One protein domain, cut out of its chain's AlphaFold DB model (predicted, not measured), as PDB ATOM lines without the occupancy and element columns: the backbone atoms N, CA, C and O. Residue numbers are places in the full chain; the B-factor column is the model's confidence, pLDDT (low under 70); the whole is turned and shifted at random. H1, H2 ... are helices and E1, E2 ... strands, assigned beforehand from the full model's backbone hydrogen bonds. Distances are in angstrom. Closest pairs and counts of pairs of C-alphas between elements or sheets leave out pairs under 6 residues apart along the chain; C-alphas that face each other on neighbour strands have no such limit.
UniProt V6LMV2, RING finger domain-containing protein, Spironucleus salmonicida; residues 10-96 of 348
ATOM      1  N   CYS A  10      34.920  37.697 -36.112       90.25
ATOM      2  CA  CYS A  10      34.594  39.116 -36.016       90.25
ATOM      3  C   CYS A  10      33.235  39.382 -36.669       90.25
ATOM      4  O   CYS A  10      33.020  39.033 -37.829       90.25
ATOM      5  N   CYS A  11      32.336  40.038 -35.939       90.88
ATOM      6  CA  CYS A  11      31.101  40.592 -36.476       90.88
ATOM      7  C   CYS A  11      31.150  42.115 -36.381       90.88
ATOM      8  O   CYS A  11      31.185  42.674 -35.284       90.88
ATOM      9  N   LEU A  12      31.125  42.781 -37.535       91.38
ATOM     10  CA  LEU A  12      31.186  44.239 -37.618       91.38
ATOM     11  C   LEU A  12      29.869  44.897 -37.190       91.38
ATOM     12  O   LEU A  12      29.909  45.922 -36.514       91.38
ATOM     13  N   ASP A  13      28.728  44.272 -37.496       91.06
ATOM     14  CA  ASP A  13      27.399  44.789 -37.144       91.06
ATOM     15  C   ASP A  13      27.225  44.892 -35.622       91.06
ATOM     16  O   ASP A  13      26.821  45.923 -35.086       91.06
ATOM     17  N   CYS A  14      27.618  43.838 -34.901       89.25
ATOM     18  CA  CYS A  14      27.565  43.804 -33.440       89.25
ATOM     19  C   CYS A  14      28.839  44.335 -32.766       89.25
ATOM     20  O   CYS A  14      28.874  44.421 -31.541       89.25
ATOM     21  N   ARG A  15      29.886  44.665 -33.537       90.88
ATOM     22  CA  ARG A  15      31.232  45.001 -33.029       90.88
ATOM     23  C   ARG A  15      31.781  43.943 -32.056       90.88
ATOM     24  O   ARG A  15      32.439  44.270 -31.072       90.88
ATOM     25  N   LEU A  16      31.496  42.667 -32.331       88.06
ATOM     26  CA  LEU A  16      31.929  41.527 -31.523       88.06
ATOM     27  C   LEU A  16      33.210  40.934 -32.109       88.06
ATOM     28  O   LEU A  16      33.230  40.547 -33.275       88.06
ATOM     29  N   ILE A  17      34.240  40.791 -31.279       90.12
ATOM     30  CA  ILE A  17      35.468  40.060 -31.609       90.12
ATOM     31  C   ILE A  17      35.550  38.851 -30.677       90.12
ATOM     32  O   ILE A  17      35.329  38.980 -29.472       90.12
ATOM     33  N   CYS A  18      35.826  37.671 -31.230       86.19
ATOM     34  CA  CYS A  18      36.011  36.452 -30.453       86.19
ATOM     35  C   CYS A  18      37.274  35.711 -30.893       86.19
ATOM     36  O   CYS A  18      37.464  35.419 -32.073       86.19
ATOM     37  N   ASP A  19      38.120  35.364 -29.927       89.44
ATOM     38  CA  ASP A  19      39.341  34.581 -30.159       89.44
ATOM     39  C   ASP A  19      39.074  33.075 -30.291       89.44
ATOM     40  O   ASP A  19      39.949  32.316 -30.707       89.44
ATOM     41  N   LEU A  20      37.863  32.624 -29.951       84.19
ATOM     42  CA  LEU A  20      37.437  31.240 -30.126       84.19
ATOM     43  C   LEU A  20      36.926  31.057 -31.560       84.19
ATOM     44  O   LEU A  20      36.081  31.820 -32.018       84.19
ATOM     45  N   GLY A  21      37.474  30.070 -32.270       81.44
ATOM     46  CA  GLY A  21      37.052  29.726 -33.630       81.44
ATOM     47  C   GLY A  21      35.806  28.847 -33.638       81.44
ATOM     48  O   GLY A  21      35.367  28.377 -32.583       81.44
ATOM     49  N   ASP A  22      35.291  28.572 -34.837       82.31
ATOM     50  CA  ASP A  22      34.059  27.795 -35.045       82.31
ATOM     51  C   ASP A  22      34.103  26.395 -34.418       82.31
ATOM     52  O   ASP A  22      33.080  25.873 -33.988       82.31
ATOM     53  N   GLU A  23      35.299  25.816 -34.298       83.38
ATOM     54  CA  GLU A  23      35.545  24.537 -33.624       83.38
ATOM     55  C   GLU A  23      35.203  24.537 -32.123       83.38
ATOM     56  O   GLU A  23      34.822  23.505 -31.578       83.38
ATOM     57  N   ASN A  24      35.326  25.687 -31.453       83.50
ATOM     58  CA  ASN A  24      35.168  25.810 -30.000       83.50
ATOM     59  C   ASN A  24      33.906  26.579 -29.618       83.50
ATOM     60  O   ASN A  24      33.276  26.301 -28.599       83.50
ATOM     61  N   LYS A  25      33.568  27.601 -30.402       84.12
ATOM     62  CA  LYS A  25      32.415  28.458 -30.164       84.12
ATOM     63  C   LYS A  25      31.951  29.009 -31.510       84.12
ATOM     64  O   LYS A  25      32.321  30.131 -31.847       84.12
ATOM     65  N   PRO A  26      31.167  28.238 -32.278       85.62
ATOM     66  CA  PRO A  26      30.609  28.742 -33.521       85.62
ATOM     67  C   PRO A  26      29.680  29.906 -33.179       85.62
ATOM     68  O   PRO A  26      28.814  29.796 -32.305       85.62
ATOM     69  N   ILE A  27      29.929  31.056 -33.796       90.19
ATOM     70  CA  ILE A  27      29.142  32.276 -33.619       90.19
ATOM     71  C   ILE A  27      28.722  32.727 -35.008       90.19
ATOM     72  O   ILE A  27      29.511  32.701 -35.948       90.19
ATOM     73  N   PHE A  28      27.482  33.174 -35.142       90.06
ATOM     74  CA  PHE A  28      27.007  33.798 -36.367       90.06
ATOM     75  C   PHE A  28      26.182  35.036 -36.034       90.06
ATOM     76  O   PHE A  28      25.592  35.142 -34.958       90.06
ATOM     77  N   HIS A  29      26.136  35.994 -36.956       90.06
ATOM     78  CA  HIS A  29      25.216  37.119 -36.856       90.06
ATOM     79  C   HIS A  29      23.841  36.699 -37.382       90.06
ATOM     80  O   HIS A  29      23.688  36.386 -38.565       90.06
ATOM     81  N   SER A  30      22.841  36.685 -36.503       87.19
ATOM     82  CA  SER A  30      21.456  36.446 -36.890       87.19
ATOM     83  C   SER A  30      20.839  37.753 -37.373       87.19
ATOM     84  O   SER A  30      20.691  38.695 -36.595       87.19
ATOM     85  N   LYS A  31      20.455  37.797 -38.653       87.00
ATOM     86  CA  LYS A  31      19.777  38.960 -39.245       87.00
ATOM     87  C   LYS A  31      18.380  39.172 -38.664       87.00
ATOM     88  O   LYS A  31      17.949  40.307 -38.529       87.00
ATOM     89  N   ASP A  32      17.700  38.092 -38.284       85.38
ATOM     90  CA  ASP A  32      16.341  38.170 -37.738       85.38
ATOM     91  C   ASP A  32      16.339  38.814 -36.345       85.38
ATOM     92  O   ASP A  32      15.467  39.612 -36.013       85.38
ATOM     93  N   GLN A  33      17.367  38.519 -35.543       78.69
ATOM     94  CA  GLN A  33      17.545  39.112 -34.214       78.69
ATOM     95  C   GLN A  33      18.355  40.411 -34.213       78.69
ATOM     96  O   GLN A  33      18.395  41.094 -33.192       78.69
ATOM     97  N   ASN A  34      19.055  40.717 -35.309       86.38
ATOM     98  CA  ASN A  34      20.112  41.731 -35.368       86.38
ATOM     99  C   ASN A  34      21.160  41.587 -34.244       86.38
ATOM    100  O   ASN A  34      21.670  42.579 -33.721       86.38
ATOM    101  N   GLN A  35      21.497  40.350 -33.862       85.75
ATOM    102  CA  GLN A  35      22.490  40.068 -32.820       85.75
ATOM    103  C   GLN A  35      23.315  38.817 -33.138       85.75
ATOM    104  O   GLN A  35      22.882  37.930 -33.880       85.75
ATOM    105  N   CYS A  36      24.515  38.721 -32.561       87.88
ATOM    106  CA  CYS A  36      25.313  37.501 -32.639       87.88
ATOM    107  C   CYS A  36      24.738  36.406 -31.734       87.88
ATOM    108  O   CYS A  36      24.517  36.634 -30.547       87.88
ATOM    109  N   ALA A  37      24.571  35.207 -32.284       83.38
ATOM    110  CA  ALA A  37      24.123  34.019 -31.570       83.38
ATOM    111  C   ALA A  37      25.215  32.939 -31.584       83.38
ATOM    112  O   ALA A  37      26.028  32.867 -32.506       83.38
ATOM    113  N   ILE A  38      25.233  32.097 -30.548       84.19
ATOM    114  CA  ILE A  38      26.116  30.927 -30.473       84.19
ATOM    115  C   ILE A  38      25.421  29.763 -31.187       84.19
ATOM    116  O   ILE A  38      24.284  29.431 -30.860       84.19
ATOM    117  N   GLY A  39      26.110  29.137 -32.137       86.00
ATOM    118  CA  GLY A  39      25.617  28.024 -32.941       86.00
ATOM    119  C   GLY A  39      26.087  28.110 -34.390       86.00
ATOM    120  O   GLY A  39      26.888  28.965 -34.755       86.00
ATOM    121  N   ILE A  40      25.566  27.218 -35.230       87.75
ATOM    122  CA  ILE A  40      25.799  27.227 -36.677       87.75
ATOM    123  C   ILE A  40      24.538  27.775 -37.344       87.75
ATOM    124  O   ILE A  40      23.444  27.262 -37.104       87.75
ATOM    125  N   GLN A  41      24.678  28.791 -38.202       88.31
ATOM    126  CA  GLN A  41      23.536  29.446 -38.855       88.31
ATOM    127  C   GLN A  41      22.644  28.450 -39.614       88.31
ATOM    128  O   GLN A  41      21.428  28.491 -39.482       88.31
ATOM    129  N   ALA A  42      23.246  27.504 -40.344       88.75
ATOM    130  CA  ALA A  42      22.525  26.472 -41.097       88.75
ATOM    131  C   ALA A  42      21.724  25.493 -40.218       88.75
ATOM    132  O   ALA A  42      20.870  24.772 -40.724       88.75
ATOM    133  N   GLN A  43      22.009  25.444 -38.915       89.56
ATOM    134  CA  GLN A  43      21.337  24.575 -37.951       89.56
ATOM    135  C   GLN A  43      20.522  25.364 -36.927       89.56
ATOM    136  O   GLN A  43      20.091  24.792 -35.929       89.56
ATOM    137  N   SER A  44      20.312  26.660 -37.150       86.19
ATOM    138  CA  SER A  44      19.594  27.529 -36.225       86.19
ATOM    139  C   SER A  44      18.271  27.977 -36.839       86.19
ATOM    140  O   SER A  44      18.239  28.467 -37.963       86.19
ATOM    141  N   ILE A  45      17.180  27.829 -36.091       88.00
ATOM    142  CA  ILE A  45      15.842  28.292 -36.464       88.00
ATOM    143  C   ILE A  45      15.462  29.433 -35.525       88.00
ATOM    144  O   ILE A  45      15.537  29.297 -34.301       88.00
ATOM    145  N   TYR A  46      15.069  30.562 -36.105       86.75
ATOM    146  CA  TYR A  46      14.526  31.700 -35.375       86.75
ATOM    147  C   TYR A  46      13.047  31.473 -35.036       86.75
ATOM    148  O   TYR A  46      12.275  30.992 -35.863       86.75
ATOM    149  N   CYS A  47      12.651  31.796 -33.806       87.19
ATOM    150  CA  CYS A  47      11.260  31.766 -33.378       87.19
ATOM    151  C   CYS A  47      10.704  33.186 -33.241       87.19
ATOM    152  O   CYS A  47      11.034  33.884 -32.283       87.19
ATOM    153  N   ASP A  48       9.764  33.559 -34.108       86.25
ATOM    154  CA  ASP A  48       9.101  34.874 -34.103       86.25
ATOM    155  C   ASP A  48       8.267  35.151 -32.837       86.25
ATOM    156  O   ASP A  48       7.873  36.284 -32.570       86.25
ATOM    157  N   LYS A  49       7.940  34.117 -32.048       84.38
ATOM    158  CA  LYS A  49       7.108  34.262 -30.840       84.38
ATOM    159  C   LYS A  49       7.912  34.710 -29.625       84.38
ATOM    160  O   LYS A  49       7.398  35.464 -28.798       84.38
ATOM    161  N   CYS A  50       9.131  34.195 -29.476       83.00
ATOM    162  CA  CYS A  50      10.029  34.555 -28.379       83.00
ATOM    163  C   CYS A  50      11.208  35.419 -28.821       83.00
ATOM    164  O   CYS A  50      11.887  35.952 -27.954       83.00
ATOM    165  N   ASN A  51      11.411  35.607 -30.127       80.25
ATOM    166  CA  ASN A  51      12.536  36.293 -30.763       80.25
ATOM    167  C   ASN A  51      13.893  35.614 -30.523       80.25
ATOM    168  O   ASN A  51      14.923  36.283 -30.422       80.25
ATOM    169  N   TRP A  52      13.914  34.285 -30.364       80.00
ATOM    170  CA  TRP A  52      15.105  33.506 -29.994       80.00
ATOM    171  C   TRP A  52      15.499  32.501 -31.087       80.00
ATOM    172  O   TRP A  52      14.631  31.939 -31.750       80.00
ATOM    173  N   CYS A  53      16.803  32.272 -31.273       81.12
ATOM    174  CA  CYS A  53      17.339  31.256 -32.180       81.12
ATOM    175  C   CYS A  53      17.627  29.970 -31.401       81.12
ATOM    176  O   CYS A  53      18.329  30.000 -30.389       81.12
ATOM    177  N   TYR A  54      17.127  28.843 -31.900       83.12
ATOM    178  CA  TYR A  54      17.359  27.515 -31.333       83.12
ATOM    179  C   TYR A  54      17.984  26.602 -32.378       83.12
ATOM    180  O   TYR A  54      17.715  26.739 -33.569       83.12
ATOM    181  N   HIS A  55      18.778  25.628 -31.939       85.00
ATOM    182  CA  HIS A  55      19.227  24.571 -32.837       85.00
ATOM    183  C   HIS A  55      18.015  23.770 -33.356       85.00
ATOM    184  O   HIS A  55      17.088  23.517 -32.583       85.00
ATOM    185  N   MET A  56      18.028  23.337 -34.624       87.75
ATOM    186  CA  MET A  56      16.896  22.656 -35.285       87.75
ATOM    187  C   MET A  56      16.297  21.531 -34.429       87.75
ATOM    188  O   MET A  56      15.084  21.457 -34.266       87.75
ATOM    189  N   ASN A  57      17.156  20.711 -33.814       83.19
ATOM    190  CA  ASN A  57      16.742  19.578 -32.973       83.19
ATOM    191  C   ASN A  57      15.940  19.974 -31.721       83.19
ATOM    192  O   ASN A  57      15.194  19.151 -31.214       83.19
ATOM    193  N   TYR A  58      16.092  21.200 -31.216       80.69
ATOM    194  CA  TYR A  58      15.406  21.671 -30.005       80.69
ATOM    195  C   TYR A  58      14.268  22.650 -30.311       80.69
ATOM    196  O   TYR A  58      13.558  23.075 -29.403       80.69
ATOM    197  N   PHE A  59      14.074  23.022 -31.580       83.88
ATOM    198  CA  PHE A  59      13.036  23.975 -31.968       83.88
ATOM    199  C   PHE A  59      11.621  23.400 -31.826       83.88
ATOM    200  O   PHE A  59      10.685  24.153 -31.599       83.88
ATOM    201  N   ALA A  60      11.412  22.088 -31.924       82.25
ATOM    202  CA  ALA A  60      10.072  21.527 -31.725       82.25
ATOM    203  C   ALA A  60       9.612  21.620 -30.256       82.25
ATOM    204  O   ALA A  60       8.463  21.961 -29.989       82.25
ATOM    205  N   ASP A  61      10.533  21.390 -29.318       77.50
ATOM    206  CA  ASP A  61      10.223  21.235 -27.892       77.50
ATOM    207  C   ASP A  61      10.445  22.514 -27.068       77.50
ATOM    208  O   ASP A  61      10.230  22.531 -25.852       77.50
ATOM    209  N   HIS A  62      10.887  23.608 -27.698       80.75
ATOM    210  CA  HIS A  62      11.156  24.842 -26.966       80.75
ATOM    211  C   HIS A  62       9.863  25.489 -26.449       80.75
ATOM    212  O   HIS A  62       8.866  25.649 -27.154       80.75
ATOM    213  N   GLN A  63       9.904  25.952 -25.202       75.06
ATOM    214  CA  GLN A  63       8.840  26.776 -24.642       75.06
ATOM    215  C   GLN A  63       9.098  28.245 -24.989       75.06
ATOM    216  O   GLN A  63      10.019  28.865 -24.457       75.06
ATOM    217  N   CYS A  64       8.275  28.811 -25.877       81.88
ATOM    218  CA  CYS A  64       8.343  30.230 -26.223       81.88
ATOM    219  C   CYS A  64       8.132  31.108 -24.979       81.88
ATOM    220  O   CYS A  64       7.079  31.050 -24.339       81.88
ATOM    221  N   ARG A  65       9.090  31.992 -24.686       75.75
ATOM    222  CA  ARG A  65       8.971  32.998 -23.624       75.75
ATOM    223  C   ARG A  65       9.540  34.336 -24.090       75.75
ATOM    224  O   ARG A  65      10.586  34.361 -24.716       75.75
ATOM    225  N   LYS A  66       8.852  35.443 -23.786       75.06
ATOM    226  CA  LYS A  66       9.260  36.796 -24.222       75.06
ATOM    227  C   LYS A  66      10.524  37.313 -23.529       75.06
ATOM    228  O   LYS A  66      11.218  38.150 -24.085       75.06
ATOM    229  N   SER A  67      10.762  36.861 -22.305       78.75
ATOM    230  CA  SER A  67      11.885  37.260 -21.462       78.75
ATOM    231  C   SER A  67      12.163  36.131 -20.481       78.75
ATOM    232  O   SER A  67      11.228  35.534 -19.937       78.75
ATOM    233  N   TYR A  68      13.436  35.818 -20.273       78.50
ATOM    234  CA  TYR A  68      13.880  34.867 -19.260       78.50
ATOM    235  C   TYR A  68      14.064  35.555 -17.902       78.50
ATOM    236  O   TYR A  68      14.141  34.869 -16.881       78.50
ATOM    237  N   GLY A  69      14.066  36.891 -17.882       88.50
ATOM    238  CA  GLY A  69      14.269  37.697 -16.688       88.50
ATOM    239  C   GLY A  69      15.676  37.507 -16.142       88.50
ATOM    240  O   GLY A  69      16.643  37.431 -16.894       88.50
ATOM    241  N   ASN A  70      15.796  37.386 -14.825       93.00
ATOM    242  CA  ASN A  70      17.092  37.247 -14.173       93.00
ATOM    243  C   ASN A  70      17.380  35.789 -13.818       93.00
ATOM    244  O   ASN A  70      16.481  35.014 -13.486       93.00
ATOM    245  N   CYS A  71      18.662  35.431 -13.833       94.44
ATOM    246  CA  CYS A  71      19.131  34.136 -13.371       94.44
ATOM    247  C   CYS A  71      18.761  33.966 -11.900       94.44
ATOM    248  O   CYS A  71      19.180  34.760 -11.059       94.44
ATOM    249  N   CYS A  72      18.030  32.903 -11.559       93.62
ATOM    250  CA  CYS A  72      17.612  32.678 -10.176       93.62
ATOM    251  C   CYS A  72      18.760  32.348  -9.207       93.62
ATOM    252  O   CYS A  72      18.534  32.277  -8.002       93.62
ATOM    253  N   CYS A  73      19.977  32.148  -9.722       94.56
ATOM    254  CA  CYS A  73      21.169  31.879  -8.928       94.56
ATOM    255  C   CYS A  73      22.065  33.117  -8.772       94.56
ATOM    256  O   CYS A  73      22.406  33.473  -7.651       94.56
ATOM    257  N   CYS A  74      22.471  33.765  -9.871       95.25
ATOM    258  CA  CYS A  74      23.423  34.885  -9.831       95.25
ATOM    259  C   CYS A  74      22.782  36.269 -10.022       95.25
ATOM    260  O   CYS A  74      23.492  37.268  -9.975       95.25
ATOM    261  N   LEU A  75      21.464  36.333 -10.250       94.19
ATOM    262  CA  LEU A  75      20.672  37.555 -10.459       94.19
ATOM    263  C   LEU A  75      21.037  38.388 -11.698       94.19
ATOM    264  O   LEU A  75      20.432  39.432 -11.926       94.19
ATOM    265  N   GLU A  76      21.975  37.924 -12.519       93.75
ATOM    266  CA  GLU A  76      22.310  38.541 -13.801       93.75
ATOM    267  C   GLU A  76      21.146  38.410 -14.791       93.75
ATOM    268  O   GLU A  76      20.455  37.387 -14.832       93.75
ATOM    269  N   ASP A  77      20.951  39.454 -15.593       90.75
ATOM    270  CA  ASP A  77      19.943  39.509 -16.647       90.75
ATOM    271  C   ASP A  77      20.232  38.443 -17.715       90.75
ATOM    272  O   ASP A  77      21.269  38.459 -18.383       90.75
ATOM    273  N   LEU A  78      19.312  37.488 -17.863       87.81
ATOM    274  CA  LEU A  78      19.441  36.390 -18.813       87.81
ATOM    275  C   LEU A  78      19.186  36.835 -20.243       87.81
ATOM    276  O   LEU A  78      19.708  36.193 -21.151       87.81
ATOM    277  N   ASP A  79      18.400  37.879 -20.469       83.38
ATOM    278  CA  ASP A  79      18.075  38.345 -21.814       83.38
ATOM    279  C   ASP A  79      19.295  39.028 -22.439       83.38
ATOM    280  O   ASP A  79      19.625  38.749 -23.590       83.38
ATOM    281  N   ASN A  80      20.036  39.801 -21.640       81.31
ATOM    282  CA  ASN A  80      21.247  40.510 -22.068       81.31
ATOM    283  C   ASN A  80      22.557  39.714 -21.876       81.31
ATOM    284  O   ASN A  80      23.625  40.145 -22.314       81.31
ATOM    285  N   SER A  81      22.504  38.550 -21.224       80.75
ATOM    286  CA  SER A  81      23.673  37.697 -20.989       80.75
ATOM    287  C   SER A  81      23.994  36.790 -22.184       80.75
ATOM    288  O   SER A  81      23.148  36.029 -22.664       80.75
ATOM    289  N   ASN A  82      25.283  36.731 -22.534       74.06
ATOM    290  CA  ASN A  82      25.838  35.805 -23.532       74.06
ATOM    291  C   ASN A  82      26.088  34.380 -22.994       74.06
ATOM    292  O   ASN A  82      26.536  33.507 -23.741       74.06
ATOM    293  N   LYS A  83      25.871  34.137 -21.695       77.88
ATOM    294  CA  LYS A  83      26.036  32.812 -21.083       77.88
ATOM    295  C   LYS A  83      24.861  31.895 -21.458       77.88
ATOM    296  O   LYS A  83      23.716  32.358 -21.467       77.88
ATOM    297  N   PRO A  84      25.110  30.595 -21.700       77.31
ATOM    298  CA  PRO A  84      24.048  29.628 -21.941       77.31
ATOM    299  C   PRO A  84      23.060  29.569 -20.768       77.31
ATOM    300  O   PRO A  84      23.453  29.623 -19.599       77.31
ATOM    301  N   LYS A  85      21.771  29.459 -21.081       85.50
ATOM    302  CA  LYS A  85      20.655  29.592 -20.136       85.50
ATOM    303  C   LYS A  85      19.552  28.600 -20.458       85.50
ATOM    304  O   LYS A  85      19.383  28.217 -21.612       85.50
ATOM    305  N   ILE A  86      18.807  28.204 -19.435       84.56
ATOM    306  CA  ILE A  86      17.707  27.248 -19.536       84.56
ATOM    307  C   ILE A  86      16.497  27.713 -18.730       84.56
ATOM    308  O   ILE A  86      16.619  28.427 -17.732       84.56
ATOM    309  N   ALA A  87      15.319  27.272 -19.162       85.69
ATOM    310  CA  ALA A  87      14.113  27.298 -18.351       85.69
ATOM    311  C   ALA A  87      13.952  25.930 -17.676       85.69
ATOM    312  O   ALA A  87      13.951  24.896 -18.341       85.69
ATOM    313  N   LEU A  88      13.840  25.925 -16.351       88.44
ATOM    314  CA  LEU A  88      13.581  24.721 -15.567       88.44
ATOM    315  C   LEU A  88      12.126  24.264 -15.757       88.44
ATOM    316  O   LEU A  88      11.258  25.065 -16.106       88.44
ATOM    317  N   LYS A  89      11.817  23.006 -15.411       85.38
ATOM    318  CA  LYS A  89      10.436  22.471 -15.429       85.38
ATOM    319  C   LYS A  89       9.461  23.296 -14.573       85.38
ATOM    320  O   LYS A  89       8.286  23.406 -14.895       85.38
ATOM    321  N   CYS A  90       9.957  23.920 -13.504       89.25
ATOM    322  CA  CYS A  90       9.191  24.825 -12.643       89.25
ATOM    323  C   CYS A  90       9.046  26.253 -13.200       89.25
ATOM    324  O   CYS A  90       8.546  27.133 -12.500       89.25
ATOM    325  N   SER A  91       9.481  26.488 -14.440       87.94
ATOM    326  CA  SER A  91       9.431  27.752 -15.181       87.94
ATOM    327  C   SER A  91      10.365  28.872 -14.694       87.94
ATOM    328  O   SER A  91      10.374  29.956 -15.280       87.94
ATOM    329  N   HIS A  92      11.185  28.638 -13.667       91.38
ATOM    330  CA  HIS A  92      12.273  29.553 -13.315       91.38
ATOM    331  C   HIS A  92      13.450  29.386 -14.275       91.38
ATOM    332  O   HIS A  92      13.721  28.283 -14.752       91.38
ATOM    333  N   CYS A  93      14.150  30.480 -14.555       91.31
ATOM    334  CA  CYS A  93      15.253  30.498 -15.505       91.31
ATOM    335  C   CYS A  93      16.601  30.615 -14.780       91.31
ATOM    336  O   CYS A  93      16.723  31.298 -13.764       91.31
ATOM    337  N   ILE A  94      17.614  29.927 -15.302       93.62
ATOM    338  CA  ILE A  94      18.951  29.847 -14.707       93.62
ATOM    339  C   ILE A  94      20.006  29.701 -15.809       93.62
ATOM    340  O   ILE A  94      19.730  29.142 -16.874       93.62
ATOM    341  N   HIS A  95      21.227  30.192 -15.581       91.88
ATOM    342  CA  HIS A  95      22.359  29.840 -16.442       91.88
ATOM    343  C   HIS A  95      22.695  28.355 -16.316       91.88
ATOM    344  O   HIS A  95      22.642  27.800 -15.220       91.88
ATOM    345  N   LEU A  96      23.135  27.733 -17.411       88.50
ATOM    346  CA  LEU A  96      23.557  26.328 -17.402       88.50
ATOM    347  C   LEU A  96      24.688  26.077 -16.397       88.50
ATOM    348  O   LEU A  96      24.606  25.153 -15.597       88.50
TER     349      LEU A  96
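Overview. This is residues 10 to 96 of the 348 residues of the protein "RING finger domain-containing protein" of Spironucleus salmonicida (UniProt V6LMV2). With little regular structure, this is an arch of loops with three small hairpins, E2 with E3, E4 with E5 and E6 with E7; E1 is at one foot and E6 with E7 at the other. Named elements, mostly strand, hold 29 of 87 printed residues, in order E1 E2 E3 E4 E5 H1 E6 E7; each two-stranded sheet is antiparallel. It is compact: radius of gyration of the C-alphas 13.3 A, spans 36 by 28 by 22 A.

Along the chain. Find C-alpha 16 at (31.929, 41.527, -31.523), where E1, residues 16 to 18, 6.6 A, begins. Then come E2, 27 to 30, 9.3 A; E3, 35 to 38, 10.1 A; E4, 44 to 47, 9.8 A; E5, 52 to 55, 10.2 A; H1, 56 to 59, 5.3 A; E6, 85 to 87, 7.2 A; and E7, 93 to 95, 7.2 A, ending at (22.359, 29.840, -16.442).

Arrangement. E1 pairs with no named strand. Look across hairpins E2 and E3, E4 and E5, E6 and E7 for N 28 and O 37, 3.0 A, N 45 and O 54, 2.8 A, and N 86 and O 94, 2.9 A, within hydrogen-bond range; their directions differ by 142, 145 and 155 degrees. The closest C-alphas of E3 and E5, Ala 37 and Cys 53, are 7.4 A apart. E6 and E5 are apart. H1 is too short for an O i to N i+4 pair; its one O i to N i+3 pair is within range.

Size, cuts and confidence. The farthest C-alphas, Leu 12 and Cys 90, are 38.5 A apart. The printed part has no cut; H1 to E6 is a long link. No printed residue is under 70 in pLDDT.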